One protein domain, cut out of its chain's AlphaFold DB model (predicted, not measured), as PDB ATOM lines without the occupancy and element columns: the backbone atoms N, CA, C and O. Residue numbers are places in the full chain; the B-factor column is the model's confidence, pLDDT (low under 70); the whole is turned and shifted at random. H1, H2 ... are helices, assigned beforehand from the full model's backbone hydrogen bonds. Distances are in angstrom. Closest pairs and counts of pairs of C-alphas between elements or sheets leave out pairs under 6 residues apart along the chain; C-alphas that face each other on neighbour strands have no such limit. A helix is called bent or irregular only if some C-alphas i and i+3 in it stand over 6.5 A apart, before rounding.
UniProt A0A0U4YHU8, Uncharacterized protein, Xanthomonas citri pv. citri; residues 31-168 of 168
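This is residues 31 to 168 of the 168 residues of an uncharacterized protein of Xanthomonas citri pv. citri (UniProt A0A0U4YHU8). The long helix H5 has H3 side by side with it, running back the other way, and H2b packs on H3, while the arms H1b and H2a cross each other as a wing to one side of this group. H1a packs on H5, and the short H4 sits by the first residues of H5. The printed part has 138 residues with five named helices, H1 to H5 in order, and no named strand: all helix. It is loose, with a radius of gyration of the C-alphas of 18.0 A, and flat, spanning 54 by 47 by 21 A.

H1, residues 31 to 57, begins at C-alpha 31 (215.483, 178.031, 41.323). By its hydrogen bonds it was assigned as one helix, but it is bent: C-alphas 38 and 41 are 6.9 A apart, between H1a, residues 31 to 38, and H1b, residues 41 to 57, 24.3 A long. H2, residues 66 to 98, likewise assigned as one helix, is bent, with C-alphas 83 and 86 7.2 A apart, between H2a, residues 66 to 83, 26.2 A, and H2b, residues 86 to 98, 18.3 A. H3 holds residues 107 to 122, 25.2 A, and H4 residues 124 to 127. H5, residues 136 to 167, 46.4 A, ends at C-alpha 167 (225.462, 165.600, 41.102).

H5, the hub, touches H3 at a shallow tilt of 14 degrees, opposite ways, closest at the C-alphas of Gly 121 and Ala 144, 4.4 A. H2b and H3 form a hairpin, closest at the C-alphas of Gly 91 and Ile 113, 4.4 A. H1b touches H2a at a steep tilt of 46 degrees, closest at the C-alphas of Ala 48 and Ser 74, 4.9 A. H1b and H5 are apart. Every O i to N i+4 pair is within hydrogen-bond range in H1a, H1b, H2a, H2b and H5, against 7 of 12 in H3; H4 is too short for such a pair.

The C-alphas farthest apart, of Gly 132 and Val 168, are 55.2 A apart. The printed part has no cut, and no link is long. Residues 102 to 107, 129 to 135 and 167 to 168 have pLDDT under 70.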
ATOM      1  N   ARG A  31     216.521 177.230  40.663       77.00
ATOM      2  CA  ARG A  31     215.483 178.031  41.323       77.00
ATOM      3  C   ARG A  31     214.087 177.409  41.225       77.00
ATOM      4  O   ARG A  31     213.397 177.325  42.237       77.00
ATOM      5  N   ARG A  32     213.644 177.031  40.022       80.81
ATOM      6  CA  ARG A  32     212.302 176.455  39.799       80.81
ATOM      7  C   ARG A  32     212.168 175.134  40.537       80.81
ATOM      8  O   ARG A  32     211.181 174.935  41.232       80.81
ATOM      9  N   PHE A  33     213.195 174.294  40.454       83.06
ATOM     10  CA  PHE A  33     213.220 173.019  41.156       83.06
ATOM     11  C   PHE A  33     213.166 173.211  42.680       83.06
ATOM     12  O   PHE A  33     212.336 172.596  43.345       83.06
ATOM     13  N   ALA A  34     213.961 174.136  43.230       84.44
ATOM     14  CA  ALA A  34     213.920 174.475  44.651       84.44
ATOM     15  C   ALA A  34     212.531 174.964  45.097       84.44
ATOM     16  O   ALA A  34     212.024 174.509  46.118       84.44
ATOM     17  N   ILE A  35     211.895 175.858  44.329       86.00
ATOM     18  CA  ILE A  35     210.549 176.365  44.641       86.00
ATOM     19  C   ILE A  35     209.531 175.223  44.655       86.00
ATOM     20  O   ILE A  35     208.741 175.146  45.590       86.00
ATOM     21  N   THR A  36     209.567 174.311  43.683       89.00
ATOM     22  CA  THR A  36     208.649 173.161  43.649       89.00
ATOM     23  C   THR A  36     208.744 172.326  44.927       89.00
ATOM     24  O   THR A  36     207.721 171.986  45.520       89.00
ATOM     25  N   TRP A  37     209.957 172.060  45.412       90.38
ATOM     26  CA  TRP A  37     210.162 171.321  46.661       90.38
ATOM     27  C   TRP A  37     209.800 172.119  47.918       90.38
ATOM     28  O   TRP A  37     209.342 171.542  48.905       90.38
ATOM     29  N   LEU A  38     209.940 173.445  47.895       90.75
ATOM     30  CA  LEU A  38     209.449 174.316  48.969       90.75
ATOM     31  C   LEU A  38     207.913 174.358  49.035       90.75
ATOM     32  O   LEU A  38     207.360 174.602  50.101       90.75
ATOM     33  N   LEU A  39     207.214 174.092  47.930       91.75
ATOM     34  CA  LEU A  39     205.749 174.022  47.908       91.75
ATOM     35  C   LEU A  39     205.199 172.670  48.383       91.75
ATOM     36  O   LEU A  39     204.017 172.587  48.710       91.75
ATOM     37  N   ALA A  40     206.019 171.618  48.461       91.31
ATOM     38  CA  ALA A  40     205.550 170.279  48.820       91.31
ATOM     39  C   ALA A  40     204.825 170.206  50.184       91.31
ATOM     40  O   ALA A  40     203.763 169.585  50.234       91.31
ATOM     41  N   PRO A  41     205.282 170.878  51.264       88.94
ATOM     42  CA  PRO A  41     204.527 170.930  52.515       88.94
ATOM     43  C   PRO A  41     203.142 171.572  52.350       88.94
ATOM     44  O   PRO A  41     202.173 171.088  52.923       88.94
ATOM     45  N   ILE A  42     203.022 172.618  51.525       88.88
ATOM     46  CA  ILE A  42     201.748 173.310  51.256       88.88
ATOM     47  C   ILE A  42     200.794 172.389  50.483       88.88
ATOM     48  O   ILE A  42     199.614 172.288  50.815       88.88
ATOM     49  N   ILE A  43     201.313 171.667  49.488       90.62
ATOM     50  CA  ILE A  43     200.547 170.657  48.748       90.62
ATOM     51  C   ILE A  43     200.085 169.537  49.692       90.62
ATOM     52  O   ILE A  43     198.945 169.088  49.593       90.62
ATOM     53  N   GLY A  44     200.926 169.133  50.648       89.44
ATOM     54  CA  GLY A  44     200.572 168.166  51.687       89.44
ATOM     55  C   GLY A  44     199.348 168.587  52.506       89.44
ATOM     56  O   GLY A  44     198.486 167.757  52.783       89.44
ATOM     57  N   VAL A  45     199.215 169.877  52.834       90.44
ATOM     58  CA  VAL A  45     198.037 170.414  53.547       90.44
ATOM     59  C   VAL A  45     196.779 170.315  52.703       90.44
ATOM     60  O   VAL A  45     195.741 169.886  53.206       90.44
ATOM     61  N   LEU A  46     196.866 170.658  51.417       91.62
ATOM     62  CA  LEU A  46     195.739 170.516  50.493       91.62
ATOM     63  C   LEU A  46     195.314 169.051  50.367       91.62
ATOM     64  O   LEU A  46     194.125 168.749  50.421       91.62
ATOM     65  N   LEU A  47     196.278 168.135  50.263       91.81
ATOM     66  CA  LEU A  47     196.007 166.701  50.209       91.81
ATOM     67  C   LEU A  47     195.323 166.216  51.494       91.81
ATOM     68  O   LEU A  47     194.307 165.530  51.424       91.81
ATOM     69  N   ALA A  48     195.838 166.602  52.664       90.44
ATOM     70  CA  ALA A  48     195.249 166.245  53.951       90.44
ATOM     71  C   ALA A  48     193.827 166.800  54.109       90.44
ATOM     72  O   ALA A  48     192.952 166.111  54.629       90.44
ATOM     73  N   PHE A  49     193.571 168.013  53.612       90.50
ATOM     74  CA  PHE A  49     192.231 168.591  53.572       90.50
ATOM     75  C   PHE A  49     191.285 167.770  52.693       90.50
ATOM     76  O   PHE A  49     190.216 167.372  53.150       90.50
ATOM     77  N   LEU A  50     191.693 167.451  51.461       92.44
ATOM     78  CA  LEU A  50     190.894 166.633  50.545       92.44
ATOM     79  C   LEU A  50     190.594 165.253  51.131       92.44
ATOM     80  O   LEU A  50     189.463 164.780  51.044       92.44
ATOM     81  N   ILE A  51     191.585 164.632  51.770       88.38
ATOM     82  CA  ILE A  51     191.426 163.362  52.471       88.38
ATOM     83  C   ILE A  51     190.413 163.497  53.613       88.38
ATOM     84  O   ILE A  51     189.476 162.704  53.694       88.38
ATOM     85  N   ALA A  52     190.565 164.499  54.482       87.06
ATOM     86  CA  ALA A  52     189.653 164.713  55.600       87.06
ATOM     87  C   ALA A  52     188.209 164.902  55.112       87.06
ATOM     88  O   ALA A  52     187.300 164.264  55.644       87.06
ATOM     89  N   VAL A  53     188.000 165.698  54.058       88.88
ATOM     90  CA  VAL A  53     186.681 165.921  53.447       88.88
ATOM     91  C   VAL A  53     186.126 164.636  52.837       88.88
ATOM     92  O   VAL A  53     185.024 164.225  53.197       88.88
ATOM     93  N   ALA A  54     186.881 163.971  51.958       87.88
ATOM     94  CA  ALA A  54     186.426 162.770  51.259       87.88
ATOM     95  C   ALA A  54     186.054 161.660  52.243       87.88
ATOM     96  O   ALA A  54     185.002 161.029  52.130       87.88
ATOM     97  N   VAL A  55     186.896 161.448  53.251       84.00
ATOM     98  CA  VAL A  55     186.706 160.362  54.201       84.00
ATOM     99  C   VAL A  55     185.623 160.698  55.231       84.00
ATOM    100  O   VAL A  55     184.905 159.794  55.652       84.00
ATOM    101  N   THR A  56     185.424 161.968  55.591       82.94
ATOM    102  CA  THR A  56     184.280 162.383  56.427       82.94
ATOM    103  C   THR A  56     182.956 162.282  55.656       82.94
ATOM    104  O   THR A  56     181.946 161.863  56.220       82.94
ATOM    105  N   ALA A  57     182.958 162.579  54.352       85.62
ATOM    106  CA  ALA A  57     181.763 162.532  53.509       85.62
ATOM    107  C   ALA A  57     181.155 161.124  53.380       85.62
ATOM    108  O   ALA A  57     179.940 160.989  53.285       85.62
ATOM    109  N   MET A  58     181.960 160.058  53.444       84.75
ATOM    110  CA  MET A  58     181.453 158.675  53.377       84.75
ATOM    111  C   MET A  58     180.865 158.156  54.717       84.75
ATOM    112  O   MET A  58     180.830 156.947  54.955       84.75
ATOM    113  N   GLY A  59     180.467 159.043  55.634       78.19
ATOM    114  CA  GLY A  59     179.655 158.715  56.812       78.19
ATOM    115  C   GLY A  59     180.410 158.216  58.051       78.19
ATOM    116  O   GLY A  59     181.630 158.341  58.165       78.19
ATOM    117  N   LYS A  60     179.649 157.672  59.015       73.81
ATOM    118  CA  LYS A  60     180.146 157.241  60.333       73.81
ATOM    119  C   LYS A  60     181.220 156.160  60.196       73.81
ATOM    120  O   LYS A  60     181.050 155.186  59.469       73.81
ATOM    121  N   MET A  61     182.310 156.329  60.937       79.25
ATOM    122  CA  MET A  61     183.459 155.427  60.923       79.25
ATOM    123  C   MET A  61     183.574 154.704  62.260       79.25
ATOM    124  O   MET A  61     183.513 155.334  63.314       79.25
ATOM    125  N   ALA A  62     183.769 153.387  62.210       80.94
ATOM    126  CA  ALA A  62     184.121 152.615  63.391       80.94
ATOM    127  C   ALA A  62     185.561 152.935  63.817       80.94
ATOM    128  O   ALA A  62     186.479 153.001  62.987       80.94
ATOM    129  N   GLN A  63     185.746 153.131  65.119       81.44
ATOM    130  CA  GLN A  63     187.051 153.366  65.723       81.44
ATOM    131  C   GLN A  63     187.951 152.137  65.507       81.44
ATOM    132  O   GLN A  63     187.485 151.003  65.570       81.44
ATOM    133  N   GLY A  64     189.232 152.358  65.200       82.25
ATOM    134  CA  GLY A  64     190.196 151.279  64.933       82.25
ATOM    135  C   GLY A  64     190.295 150.825  63.470       82.25
ATOM    136  O   GLY A  64     191.167 150.025  63.141       82.25
ATOM    137  N   THR A  65     189.468 151.358  62.568       86.06
ATOM    138  CA  THR A  65     189.605 151.091  61.127       86.06
ATOM    139  C   THR A  65     190.735 151.927  60.498       86.06
ATOM    140  O   THR A  65     190.987 153.048  60.946       86.06
ATOM    141  N   PRO A  66     191.392 151.460  59.412       86.88
ATOM    142  CA  PRO A  66     192.416 152.244  58.708       86.88
ATOM    143  C   PRO A  66     191.914 153.626  58.276       86.88
ATOM    144  O   PRO A  66     192.623 154.625  58.373       86.88
ATOM    145  N   ARG A  67     190.644 153.688  57.869       83.62
ATOM    146  CA  ARG A  67     189.943 154.908  57.471       83.62
ATOM    147  C   ARG A  67     189.840 155.927  58.614       83.62
ATOM    148  O   ARG A  67     190.070 157.112  58.392       83.62
ATOM    149  N   PHE A  68     189.552 155.461  59.831       87.06
ATOM    150  CA  PHE A  68     189.521 156.300  61.029       87.06
ATOM    151  C   PHE A  68     190.900 156.901  61.335       87.06
ATOM    152  O   PHE A  68     191.009 158.111  61.528       87.06
ATOM    153  N   TYR A  69     191.962 156.088  61.322       88.56
ATOM    154  CA  TYR A  69     193.321 156.580  61.582       88.56
ATOM    155  C   TYR A  69     193.791 157.581  60.530       88.56
ATOM    156  O   TYR A  69     194.406 158.589  60.866       88.56
ATOM    157  N   LEU A  70     193.458 157.337  59.266       87.62
ATOM    158  CA  LEU A  70     193.814 158.212  58.157       87.62
ATOM    159  C   LEU A  70     193.144 159.595  58.287       87.62
ATOM    160  O   LEU A  70     193.786 160.622  58.061       87.62
ATOM    161  N   VAL A  71     191.895 159.643  58.753       87.19
ATOM    162  CA  VAL A  71     191.195 160.895  59.091       87.19
ATOM    163  C   VAL A  71     191.794 161.581  60.308       87.19
ATOM    164  O   VAL A  71     192.040 162.783  60.262       87.19
ATOM    165  N   ALA A  72     192.060 160.836  61.381       87.06
ATOM    166  CA  ALA A  72     192.654 161.389  62.594       87.06
ATOM    167  C   ALA A  72     194.031 162.015  62.313       87.06
ATOM    168  O   ALA A  72     194.305 163.136  62.748       87.06
ATOM    169  N   LEU A  73     194.872 161.336  61.525       88.44
ATOM    170  CA  LEU A  73     196.154 161.866  61.057       88.44
ATOM    171  C   LEU A  73     195.970 163.126  60.207       88.44
ATOM    172  O   LEU A  73     196.669 164.111  60.430       88.44
ATOM    173  N   SER A  74     195.006 163.123  59.284       88.38
ATOM    174  CA  SER A  74     194.718 164.286  58.437       88.38
ATOM    175  C   SER A  74     194.285 165.494  59.266       88.38
ATOM    176  O   SER A  74     194.835 166.575  59.088       88.38
ATOM    177  N   TYR A  75     193.374 165.321  60.227       88.00
ATOM    178  CA  TYR A  75     192.955 166.404  61.122       88.00
ATOM    179  C   TYR A  75     194.092 166.906  62.010       88.00
ATOM    180  O   TYR A  75     194.249 168.113  62.171       88.00
ATOM    181  N   THR A  76     194.914 166.002  62.545       88.06
ATOM    182  CA  THR A  76     196.070 166.374  63.375       88.06
ATOM    183  C   THR A  76     197.069 167.195  62.565       88.06
ATOM    184  O   THR A  76     197.542 168.241  63.010       88.06
ATOM    185  N   TYR A  77     197.345 166.759  61.336       88.69
ATOM    186  CA  TYR A  77     198.220 167.467  60.416       88.69
ATOM    187  C   TYR A  77     197.647 168.827  59.999       88.69
ATOM    188  O   TYR A  77     198.380 169.814  59.982       88.69
ATOM    189  N   LEU A  78     196.342 168.916  59.722       90.56
ATOM    190  CA  LEU A  78     195.659 170.178  59.417       90.56
ATOM    191  C   LEU A  78     195.711 171.152  60.593       90.56
ATOM    192  O   LEU A  78     196.001 172.324  60.382       90.56
ATOM    193  N   LEU A  79     195.497 170.677  61.822       87.94
ATOM    194  CA  LEU A  79     195.562 171.503  63.027       87.94
ATOM    195  C   LEU A  79     196.970 172.083  63.225       87.94
ATOM    196  O   LEU A  79     197.129 173.292  63.392       87.94
ATOM    197  N   ALA A  80     197.999 171.236  63.127       85.12
ATOM    198  CA  ALA A  80     199.395 171.671  63.193       85.12
ATOM    199  C   ALA A  80     199.743 172.654  62.059       85.12
ATOM    200  O   ALA A  80     200.454 173.642  62.264       85.12
ATOM    201  N   SER A  81     199.202 172.410  60.865       88.00
ATOM    202  CA  SER A  81     199.407 173.257  59.691       88.00
ATOM    203  C   SER A  81     198.736 174.614  59.834       88.00
ATOM    204  O   SER A  81     199.333 175.614  59.464       88.00
ATOM    205  N   LEU A  82     197.541 174.692  60.414       84.94
ATOM    206  CA  LEU A  82     196.826 175.954  60.617       84.94
ATOM    207  C   LEU A  82     197.631 176.921  61.496       84.94
ATOM    208  O   LEU A  82     197.622 178.129  61.273       84.94
ATOM    209  N   MET A  83     198.393 176.362  62.436       79.38
ATOM    210  CA  MET A  83     199.321 177.102  63.281       79.38
ATOM    211  C   MET A  83     200.603 177.502  62.529       79.38
ATOM    212  O   MET A  83     201.012 178.660  62.557       79.38
ATOM    213  N   CYS A  84     201.251 176.564  61.838       84.56
ATOM    214  CA  CYS A  84     202.612 176.778  61.330       84.56
ATOM    215  C   CYS A  84     202.691 177.282  59.878       84.56
ATOM    216  O   CYS A  84     203.653 177.958  59.502       84.56
ATOM    217  N   MET A  85     201.709 176.954  59.038       88.81
ATOM    218  CA  MET A  85     201.781 177.197  57.595       88.81
ATOM    219  C   MET A  85     201.703 178.647  57.162       88.81
ATOM    220  O   MET A  85     202.433 178.979  56.233       88.81
ATOM    221  N   PRO A  86     200.886 179.528  57.767       87.56
ATOM    222  CA  PRO A  86     200.862 180.927  57.347       87.56
ATOM    223  C   PRO A  86     202.255 181.563  57.446       87.56
ATOM    224  O   PRO A  86     202.724 182.215  56.515       87.56
ATOM    225  N   ALA A  87     202.957 181.274  58.544       90.00
ATOM    226  CA  ALA A  87     204.328 181.700  58.767       90.00
ATOM    227  C   ALA A  87     205.301 181.077  57.751       90.00
ATOM    228  O   ALA A  87     206.078 181.796  57.123       90.00
ATOM    229  N   TYR A  88     205.219 179.761  57.527       90.38
ATOM    230  CA  TYR A  88     206.044 179.076  56.528       90.38
ATOM    231  C   TYR A  88     205.845 179.629  55.107       90.38
ATOM    232  O   TYR A  88     206.816 179.900  54.398       90.38
ATOM    233  N   ALA A  89     204.593 179.844  54.698       91.56
ATOM    234  CA  ALA A  89     204.234 180.369  53.386       91.56
ATOM    235  C   ALA A  89     204.802 181.775  53.161       91.56
ATOM    236  O   ALA A  89     205.275 182.073  52.065       91.56
ATOM    237  N   ILE A  90     204.832 182.617  54.198       90.69
ATOM    238  CA  ILE A  90     205.467 183.939  54.136       90.69
ATOM    239  C   ILE A  90     206.982 183.817  53.990       90.69
ATOM    240  O   ILE A  90     207.563 184.533  53.174       90.69
ATOM    241  N   GLY A  91     207.629 182.879  54.687       88.62
ATOM    242  CA  GLY A  91     209.053 182.606  54.488       88.62
ATOM    243  C   GLY A  91     209.379 182.171  53.056       88.62
ATOM    244  O   GLY A  91     210.311 182.695  52.441       88.62
ATOM    245  N   VAL A  92     208.574 181.270  52.485       89.69
ATOM    246  CA  VAL A  92     208.703 180.835  51.082       89.69
ATOM    247  C   VAL A  92     208.418 181.987  50.111       89.69
ATOM    248  O   VAL A  92     209.160 182.170  49.145       89.69
ATOM    249  N   GLY A  93     207.395 182.803  50.376       89.31
ATOM    250  CA  GLY A  93     207.063 183.992  49.589       89.31
ATOM    251  C   GLY A  93     208.180 185.039  49.607       89.31
ATOM    252  O   GLY A  93     208.539 185.579  48.560       89.31
ATOM    253  N   GLY A  94     208.804 185.255  50.766       87.62
ATOM    254  CA  GLY A  94     209.981 186.106  50.925       87.62
ATOM    255  C   GLY A  94     211.166 185.601  50.104       87.62
ATOM    256  O   GLY A  94     211.772 186.366  49.354       87.62
ATOM    257  N   TYR A  95     211.448 184.295  50.147       86.81
ATOM    258  CA  TYR A  95     212.470 183.682  49.297       86.81
ATOM    259  C   TYR A  95     212.163 183.837  47.801       86.81
ATOM    260  O   TYR A  95     213.043 184.192  47.008       86.81
ATOM    261  N   TRP A  96     210.911 183.614  47.397       87.81
ATOM    262  CA  TRP A  96     210.482 183.794  46.011       87.81
ATOM    263  C   TRP A  96     210.690 185.234  45.535       87.81
ATOM    264  O   TRP A  96     211.238 185.438  44.447       87.81
ATOM    265  N   TRP A  97     210.331 186.214  46.372       87.00
ATOM    266  CA  TRP A  97     210.514 187.637  46.108       87.00
ATOM    267  C   TRP A  97     211.991 188.027  46.006       87.00
ATOM    268  O   TRP A  97     212.389 188.687  45.049       87.00
ATOM    269  N   MET A  98     212.833 187.576  46.941       83.25
ATOM    270  CA  MET A  98     214.272 187.870  46.937       83.25
ATOM    271  C   MET A  98     215.001 187.284  45.732       83.25
ATOM    272  O   MET A  98     215.966 187.863  45.237       83.25
ATOM    273  N   THR A  99     214.535 186.140  45.237       82.44
ATOM    274  CA  THR A  99     215.161 185.443  44.109       82.44
ATOM    275  C   THR A  99     214.529 185.778  42.758       82.44
ATOM    276  O   THR A  99     214.941 185.205  41.754       82.44
ATOM    277  N   ARG A 100     213.544 186.690  42.694       77.50
ATOM    278  CA  ARG A 100     212.779 186.978  41.463       77.50
ATOM    279  C   ARG A 100     213.613 187.586  40.329       77.50
ATOM    280  O   ARG A 100     213.364 187.263  39.176       77.50
ATOM    281  N   ASN A 101     214.607 188.411  40.670       74.69
ATOM    282  CA  ASN A 101     215.459 189.142  39.718       74.69
ATOM    283  C   ASN A 101     216.925 188.677  39.747       74.69
ATOM    284  O   ASN A 101     217.782 189.302  39.132       74.69
ATOM    285  N   ALA A 102     217.244 187.635  40.517       62.31
ATOM    286  CA  ALA A 102     218.619 187.191  40.695       62.31
ATOM    287  C   ALA A 102     218.982 186.128  39.648       62.31
ATOM    288  O   ALA A 102     218.276 185.128  39.510       62.31
ATOM    289  N   GLU A 103     220.112 186.312  38.963       58.19
ATOM    290  CA  GLU A 103     220.694 185.307  38.070       58.19
ATOM    291  C   GLU A 103     221.075 184.041  38.860       58.19
ATOM    292  O   GLU A 103     222.081 184.002  39.564       58.19
ATOM    293  N   GLU A 104     220.202 183.036  38.770       55.81
ATOM    294  CA  GLU A 104     220.375 181.573  38.865       55.81
ATOM    295  C   GLU A 104     221.147 180.925  40.042       55.81
ATOM    296  O   GLU A 104     220.957 179.737  40.280       55.81
ATOM    297  N   LYS A 105     221.956 181.631  40.843       54.44
ATOM    298  CA  LYS A 105     222.962 180.997  41.726       54.44
ATOM    299  C   LYS A 105     222.818 181.190  43.233       54.44
ATOM    300  O   LYS A 105     223.710 180.795  43.980       54.44
ATOM    301  N   ARG A 106     221.730 181.763  43.743       64.25
ATOM    302  CA  ARG A 106     221.656 182.091  45.180       64.25
ATOM    303  C   ARG A 106     220.788 181.126  46.003       64.25
ATOM    304  O   ARG A 106     219.937 181.556  46.774       64.25
ATOM    305  N   ILE A 107     221.111 179.826  45.936       64.38
ATOM    306  CA  ILE A 107     220.660 178.782  46.895       64.38
ATOM    307  C   ILE A 107     220.965 179.198  48.353       64.38
ATOM    308  O   ILE A 107     220.270 178.797  49.283       64.38
ATOM    309  N   GLY A 108     221.958 180.069  48.568       70.31
ATOM    310  CA  GLY A 108     222.257 180.650  49.880       70.31
ATOM    311  C   GLY A 108     221.073 181.365  50.548       70.31
ATOM    312  O   GLY A 108     221.028 181.407  51.774       70.31
ATOM    313  N   TYR A 109     220.084 181.853  49.785       79.75
ATOM    314  CA  TYR A 109     218.902 182.493  50.372       79.75
ATOM    315  C   TYR A 109     217.901 181.533  51.005       79.75
ATOM    316  O   TYR A 109     217.031 182.001  51.736       79.75
ATOM    317  N   LEU A 110     218.014 180.215  50.792       83.00
ATOM    318  CA  LEU A 110     217.114 179.263  51.451       83.00
ATOM    319  C   LEU A 110     217.175 179.406  52.979       83.00
ATOM    320  O   LEU A 110     216.151 179.278  53.637       83.00
ATOM    321  N   TRP A 111     218.336 179.754  53.542       86.75
ATOM    322  CA  TRP A 111     218.504 179.968  54.984       86.75
ATOM    323  C   TRP A 111     217.720 181.142  55.558       86.75
ATOM    324  O   TRP A 111     217.568 181.224  56.772       86.75
ATOM    325  N   TRP A 112     217.214 182.038  54.716       86.62
ATOM    326  CA  TRP A 112     216.370 183.130  55.182       86.62
ATOM    327  C   TRP A 112     214.919 182.707  55.395       86.62
ATOM    328  O   TRP A 112     214.207 183.371  56.142       86.62
ATOM    329  N   ILE A 113     214.481 181.589  54.805       88.38
ATOM    330  CA  ILE A 113     213.106 181.093  54.954       88.38
ATOM    331  C   ILE A 113     212.745 180.871  56.433       88.38
ATOM    332  O   ILE A 113     211.751 181.447  56.859       88.38
ATOM    333  N   PRO A 114     213.522 180.143  57.264       89.81
ATOM    334  CA  PRO A 114     213.185 179.924  58.670       89.81
ATOM    335  C   PRO A 114     213.140 181.223  59.452       89.81
ATOM    336  O   PRO A 114     212.294 181.368  60.323       89.81
ATOM    337  N   VAL A 115     214.030 182.166  59.127       90.62
ATOM    338  CA  VAL A 115     214.094 183.471  59.787       90.62
ATOM    339  C   VAL A 115     212.818 184.258  59.505       90.62
ATOM    340  O   VAL A 115     212.164 184.702  60.442       90.62
ATOM    341  N   PHE A 116     212.411 184.374  58.238       89.12
ATOM    342  CA  PHE A 116     211.167 185.060  57.878       89.12
ATOM    343  C   PHE A 116     209.934 184.380  58.461       89.12
ATOM    344  O   PHE A 116     209.060 185.060  59.000       89.12
ATOM    345  N   SER A 117     209.888 183.049  58.420       89.31
ATOM    346  CA  SER A 117     208.791 182.294  59.010       89.31
ATOM    347  C   SER A 117     208.712 182.511  60.525       89.31
ATOM    348  O   SER A 117     207.639 182.777  61.058       89.31
ATOM    349  N   ALA A 118     209.840 182.458  61.234       89.75
ATOM    350  CA  ALA A 118     209.881 182.658  62.680       89.75
ATOM    351  C   ALA A 118     209.500 184.087  63.078       89.75
ATOM    352  O   ALA A 118     208.722 184.267  64.011       89.75
ATOM    353  N   LEU A 119     209.992 185.094  62.347       89.56
ATOM    354  CA  LEU A 119     209.625 186.493  62.571       89.56
ATOM    355  C   LEU A 119     208.116 186.695  62.437       89.56
ATOM    356  O   LEU A 119     207.513 187.354  63.281       89.56
ATOM    357  N   TRP A 120     207.495 186.083  61.426       86.88
ATOM    358  CA  TRP A 120     206.048 186.156  61.263       86.88
ATOM    359  C   TRP A 120     205.285 185.407  62.358       86.88
ATOM    360  O   TRP A 120     204.307 185.927  62.884       86.88
ATOM    361  N   GLY A 121     205.733 184.206  62.737       83.19
ATOM    362  CA  GLY A 121     205.121 183.444  63.832       83.19
ATOM    363  C   GLY A 121     205.232 184.150  65.186       83.19
ATOM    364  O   GLY A 121     204.338 184.040  66.021       83.19
ATOM    365  N   TRP A 122     206.309 184.913  65.384       86.44
ATOM    366  CA  TRP A 122     206.559 185.685  66.595       86.44
ATOM    367  C   TRP A 122     205.786 187.006  66.626       86.44
ATOM    368  O   TRP A 122     205.357 187.422  67.700       86.44
ATOM    369  N   PHE A 123     205.575 187.657  65.481       84.38
ATOM    370  CA  PHE A 123     204.998 189.003  65.391       84.38
ATOM    371  C   PHE A 123     203.692 189.209  66.192       84.38
ATOM    372  O   PHE A 123     203.609 190.199  66.924       84.38
ATOM    373  N   PRO A 124     202.704 188.288  66.180       81.38
ATOM    374  CA  PRO A 124     201.493 188.437  66.988       81.38
ATOM    375  C   PRO A 124     201.749 188.508  68.501       81.38
ATOM    376  O   PRO A 124     200.965 189.124  69.217       81.38
ATOM    377  N   SER A 125     202.857 187.948  69.003       80.75
ATOM    378  CA  SER A 125     203.212 188.025  70.429       80.75
ATOM    379  C   SER A 125     203.466 189.454  70.917       80.75
ATOM    380  O   SER A 125     203.296 189.731  72.102       80.75
ATOM    381  N   VAL A 126     203.842 190.361  70.009       79.88
ATOM    382  CA  VAL A 126     204.062 191.783  70.301       79.88
ATOM    383  C   VAL A 126     202.731 192.538  70.378       79.88
ATOM    384  O   VAL A 126     202.610 193.500  71.130       79.88
ATOM    385  N   LEU A 127     201.724 192.088  69.621       76.81
ATOM    386  CA  LEU A 127     200.401 192.719  69.538       76.81
ATOM    387  C   LEU A 127     199.427 192.224  70.617       76.81
ATOM    388  O   LEU A 127     198.531 192.966  71.011       76.81
ATOM    389  N   PHE A 128     199.605 190.994  71.107       71.94
ATOM    390  CA  PHE A 128     198.761 190.381  72.137       71.94
ATOM    391  C   PHE A 128     199.573 190.114  73.418       71.94
ATOM    392  O   PHE A 128     200.053 188.992  73.623       71.94
ATOM    393  N   PRO A 129     199.763 191.133  74.281       62.91
ATOM    394  CA  PRO A 129     200.522 190.986  75.518       62.91
ATOM    395  C   PRO A 129     199.883 189.984  76.495       62.91
ATOM    396  O   PRO A 129     198.699 189.659  76.422       62.91
ATOM    397  N   GLN A 130     200.721 189.462  77.394       63.41
ATOM    398  CA  GLN A 130     200.536 188.255  78.211       63.41
ATOM    399  C   GLN A 130     199.461 188.378  79.315       63.41
ATOM    400  O   GLN A 130     199.762 188.272  80.500       63.41
ATOM    401  N   GLY A 131     198.197 188.591  78.954       53.62
ATOM    402  CA  GLY A 131     197.083 188.501  79.900       53.62
ATOM    403  C   GLY A 131     196.649 187.048  80.133       53.62
ATOM    404  O   GLY A 131     195.948 186.495  79.290       53.62
ATOM    405  N   GLY A 132     197.050 186.441  81.260       54.97
ATOM    406  CA  GLY A 132     196.543 185.148  81.766       54.97
ATOM    407  C   GLY A 132     197.588 184.028  81.928       54.97
ATOM    408  O   GLY A 132     198.669 184.092  81.346       54.97
ATOM    409  N   ASP A 133     197.247 182.986  82.702       58.50
ATOM    410  CA  ASP A 133     198.135 181.881  83.145       58.50
ATOM    411  C   ASP A 133     198.817 181.092  82.007       58.50
ATOM    412  O   ASP A 133     199.881 180.496  82.189       58.50
ATOM    413  N   VAL A 134     198.259 181.145  80.795       60.41
ATOM    414  CA  VAL A 134     198.942 180.771  79.549       60.41
ATOM    415  C   VAL A 134     198.835 181.954  78.596       60.41
ATOM    416  O   VAL A 134     198.018 181.966  77.677       60.41
ATOM    417  N   GLY A 135     199.617 183.000  78.858       68.69
ATOM    418  CA  GLY A 135     199.579 184.220  78.062       68.69
ATOM    419  C   GLY A 135     199.774 183.898  76.582       68.69
ATOM    420  O   GLY A 135     200.758 183.254  76.213       68.69
ATOM    421  N   MET A 136     198.850 184.352  75.733       72.06
ATOM    422  CA  MET A 136     198.860 184.131  74.277       72.06
ATOM    423  C   MET A 136     200.227 184.445  73.641       72.06
ATOM    424  O   MET A 136     200.671 183.740  72.738       72.06
ATOM    425  N   GLY A 137     200.964 185.418  74.186       75.06
ATOM    426  CA  GLY A 137     202.346 185.702  73.793       75.06
ATOM    427  C   GLY A 137     203.304 184.503  73.903       75.06
ATOM    428  O   GLY A 137     204.120 184.298  73.008       75.06
ATOM    429  N   LYS A 138     203.193 183.661  74.942       81.12
ATOM    430  CA  LYS A 138     204.019 182.449  75.107       81.12
ATOM    431  C   LYS A 138     203.711 181.404  74.034       81.12
ATOM    432  O   LYS A 138     204.638 180.773  73.530       81.12
ATOM    433  N   LEU A 139     202.438 181.257  73.653       83.56
ATOM    434  CA  LEU A 139     202.026 180.365  72.564       83.56
ATOM    435  C   LEU A 139     202.630 180.813  71.230       83.56
ATOM    436  O   LEU A 139     203.225 179.995  70.536       83.56
ATOM    437  N   PHE A 140     202.568 182.108  70.907       84.56
ATOM    438  CA  PHE A 140     203.172 182.645  69.682       84.56
ATOM    439  C   PHE A 140     204.701 182.497  69.651       84.56
ATOM    440  O   PHE A 140     205.263 182.153  68.614       84.56
ATOM    441  N   VAL A 141     205.389 182.670  70.786       86.19
ATOM    442  CA  VAL A 141     206.840 182.417  70.887       86.19
ATOM    443  C   VAL A 141     207.167 180.938  70.662       86.19
ATOM    444  O   VAL A 141     208.080 180.617  69.900       86.19
ATOM    445  N   MET A 142     206.414 180.024  71.286       87.44
ATOM    446  CA  MET A 142     206.582 178.586  71.065       87.44
ATOM    447  C   MET A 142     206.329 178.218  69.603       87.44
ATOM    448  O   MET A 142     207.146 177.526  69.001       87.44
ATOM    449  N   MET A 143     205.261 178.752  69.006       87.69
ATOM    450  CA  MET A 143     204.951 178.562  67.591       87.69
ATOM    451  C   MET A 143     206.064 179.075  66.679       87.69
ATOM    452  O   MET A 143     206.441 178.374  65.744       87.69
ATOM    453  N   ALA A 144     206.631 180.253  66.952       90.12
ATOM    454  CA  ALA A 144     207.764 180.779  66.194       90.12
ATOM    455  C   ALA A 144     208.963 179.819  66.230       90.12
ATOM    456  O   ALA A 144     209.553 179.529  65.188       90.12
ATOM    457  N   GLY A 145     209.275 179.270  67.410       90.25
ATOM    458  CA  GLY A 145     210.311 178.251  67.577       90.25
ATOM    459  C   GLY A 145     210.006 176.965  66.806       90.25
ATOM    460  O   GLY A 145     210.863 176.457  66.084       90.25
ATOM    461  N   THR A 146     208.773 176.462  66.884       90.50
ATOM    462  CA  THR A 146     208.336 175.271  66.141       90.50
ATOM    463  C   THR A 146     208.453 175.483  64.634       90.50
ATOM    464  O   THR A 146     209.050 174.662  63.939       90.50
ATOM    465  N   VAL A 147     207.947 176.606  64.122       92.00
ATOM    466  CA  VAL A 147     208.024 176.959  62.700       92.00
ATOM    467  C   VAL A 147     209.474 177.085  62.247       92.00
ATOM    468  O   VAL A 147     209.812 176.598  61.168       92.00
ATOM    469  N   PHE A 148     210.343 177.693  63.057       93.25
ATOM    470  CA  PHE A 148     211.769 177.813  62.763       93.25
ATOM    471  C   PHE A 148     212.423 176.438  62.586       93.25
ATOM    472  O   PHE A 148     213.034 176.175  61.549       93.25
ATOM    473  N   VAL A 149     212.240 175.540  63.559       93.75
ATOM    474  CA  VAL A 149     212.819 174.188  63.541       93.75
ATOM    475  C   VAL A 149     212.284 173.372  62.365       93.75
ATOM    476  O   VAL A 149     213.069 172.785  61.621       93.75
ATOM    477  N   LEU A 150     210.968 173.373  62.140       91.88
ATOM    478  CA  LEU A 150     210.362 172.640  61.024       91.88
ATOM    479  C   LEU A 150     210.830 173.177  59.667       91.88
ATOM    480  O   LEU A 150     211.181 172.397  58.780       91.88
ATOM    481  N   SER A 151     210.899 174.504  59.516       90.06
ATOM    482  CA  SER A 151     211.404 175.141  58.296       90.06
ATOM    483  C   SER A 151     212.864 174.765  58.047       90.06
ATOM    484  O   SER A 151     213.221 174.439  56.918       90.06
ATOM    485  N   LEU A 152     213.704 174.777  59.088       92.44
ATOM    486  CA  LEU A 152     215.109 174.374  58.999       92.44
ATOM    487  C   LEU A 152     215.262 172.926  58.538       92.44
ATOM    488  O   LEU A 152     216.007 172.671  57.593       92.44
ATOM    489  N   ILE A 153     214.547 171.995  59.179       93.88
ATOM    490  CA  ILE A 153     214.569 170.574  58.812       93.88
ATOM    491  C   ILE A 153     214.187 170.422  57.340       93.88
ATOM    492  O   ILE A 153     214.894 169.760  56.579       93.88
ATOM    493  N   TRP A 154     213.113 171.083  56.908       93.94
ATOM    494  CA  TRP A 154     212.669 170.985  55.524       93.94
ATOM    495  C   TRP A 154     213.685 171.563  54.536       93.94
ATOM    496  O   TRP A 154     213.955 170.967  53.498       93.94
ATOM    497  N   ILE A 155     214.312 172.693  54.854       90.44
ATOM    498  CA  ILE A 155     215.342 173.285  53.991       90.44
ATOM    499  C   ILE A 155     216.558 172.378  53.866       90.44
ATOM    500  O   ILE A 155     217.125 172.293  52.778       90.44
ATOM    501  N   LEU A 156     216.954 171.683  54.935       91.88
ATOM    502  CA  LEU A 156     218.009 170.675  54.856       91.88
ATOM    503  C   LEU A 156     217.630 169.563  53.872       91.88
ATOM    504  O   LEU A 156     218.457 169.201  53.036       91.88
ATOM    505  N   VAL A 157     216.378 169.093  53.901       91.69
ATOM    506  CA  VAL A 157     215.855 168.122  52.926       91.69
ATOM    507  C   VAL A 157     215.916 168.687  51.506       91.69
ATOM    508  O   VAL A 157     216.511 168.060  50.634       91.69
ATOM    509  N   VAL A 158     215.392 169.894  51.265       89.12
ATOM    510  CA  VAL A 158     215.427 170.526  49.932       89.12
ATOM    511  C   VAL A 158     216.863 170.680  49.429       89.12
ATOM    512  O   VAL A 158     217.148 170.402  48.267       89.12
ATOM    513  N   ARG A 159     217.802 171.074  50.296       86.12
ATOM    514  CA  ARG A 159     219.222 171.179  49.936       86.12
ATOM    515  C   ARG A 159     219.854 169.826  49.638       86.12
ATOM    516  O   ARG A 159     220.644 169.753  48.703       86.12
ATOM    517  N   ALA A 160     219.527 168.781  50.394       87.69
ATOM    518  CA  ALA A 160     220.005 167.429  50.123       87.69
ATOM    519  C   ALA A 160     219.500 166.933  48.760       87.69
ATOM    520  O   ALA A 160     220.283 166.426  47.961       87.69
ATOM    521  N   VAL A 161     218.222 167.170  48.456       87.25
ATOM    522  CA  VAL A 161     217.616 166.833  47.163       87.25
ATOM    523  C   VAL A 161     218.285 167.606  46.021       87.25
ATOM    524  O   VAL A 161     218.665 167.002  45.024       87.25
ATOM    525  N   LEU A 162     218.506 168.916  46.182       83.44
ATOM    526  CA  LEU A 162     219.231 169.737  45.203       83.44
ATOM    527  C   LEU A 162     220.682 169.281  45.014       83.44
ATOM    528  O   LEU A 162     221.187 169.285  43.897       83.44
ATOM    529  N   TYR A 163     221.363 168.893  46.092       83.12
ATOM    530  CA  TYR A 163     222.734 168.397  46.029       83.12
ATOM    531  C   TYR A 163     222.826 167.086  45.246       83.12
ATOM    532  O   TYR A 163     223.715 166.938  44.410       83.12
ATOM    533  N   ILE A 164     221.900 166.154  45.488       83.81
ATOM    534  CA  ILE A 164     221.816 164.899  44.735       83.81
ATOM    535  C   ILE A 164     221.492 165.197  43.269       83.81
ATOM    536  O   ILE A 164     222.171 164.677  42.393       83.81
ATOM    537  N   TRP A 165     220.521 166.075  43.006       78.00
ATOM    538  CA  TRP A 165     220.125 166.462  41.652       78.00
ATOM    539  C   TRP A 165     221.265 167.103  40.855       78.00
ATOM    540  O   TRP A 165     221.484 166.727  39.717       78.00
ATOM    541  N   ASN A 166     222.032 168.017  41.456       71.69
ATOM    542  CA  ASN A 166     223.154 168.686  40.784       71.69
ATOM    543  C   ASN A 166     224.388 167.783  40.606       71.69
ATOM    544  O   ASN A 166     225.337 168.175  39.925       71.69
ATOM    545  N   LYS A 167     224.417 166.619  41.267       66.00
ATOM    546  CA  LYS A 167     225.462 165.600  41.102       66.00
ATOM    547  C   LYS A 167     225.128 164.605  39.979       66.00
ATOM    548  O   LYS A 167     226.051 163.963  39.479       66.00
ATOM    549  N   VAL A 168     223.844 164.460  39.642       52.81
ATOM    550  CA  VAL A 168     223.323 163.659  38.518       52.81
ATOM    551  C   VAL A 168     223.453 164.453  37.222       52.81
ATOM    552  O   VAL A 168     223.827 163.825  36.209       52.81
TER     553      VAL A 168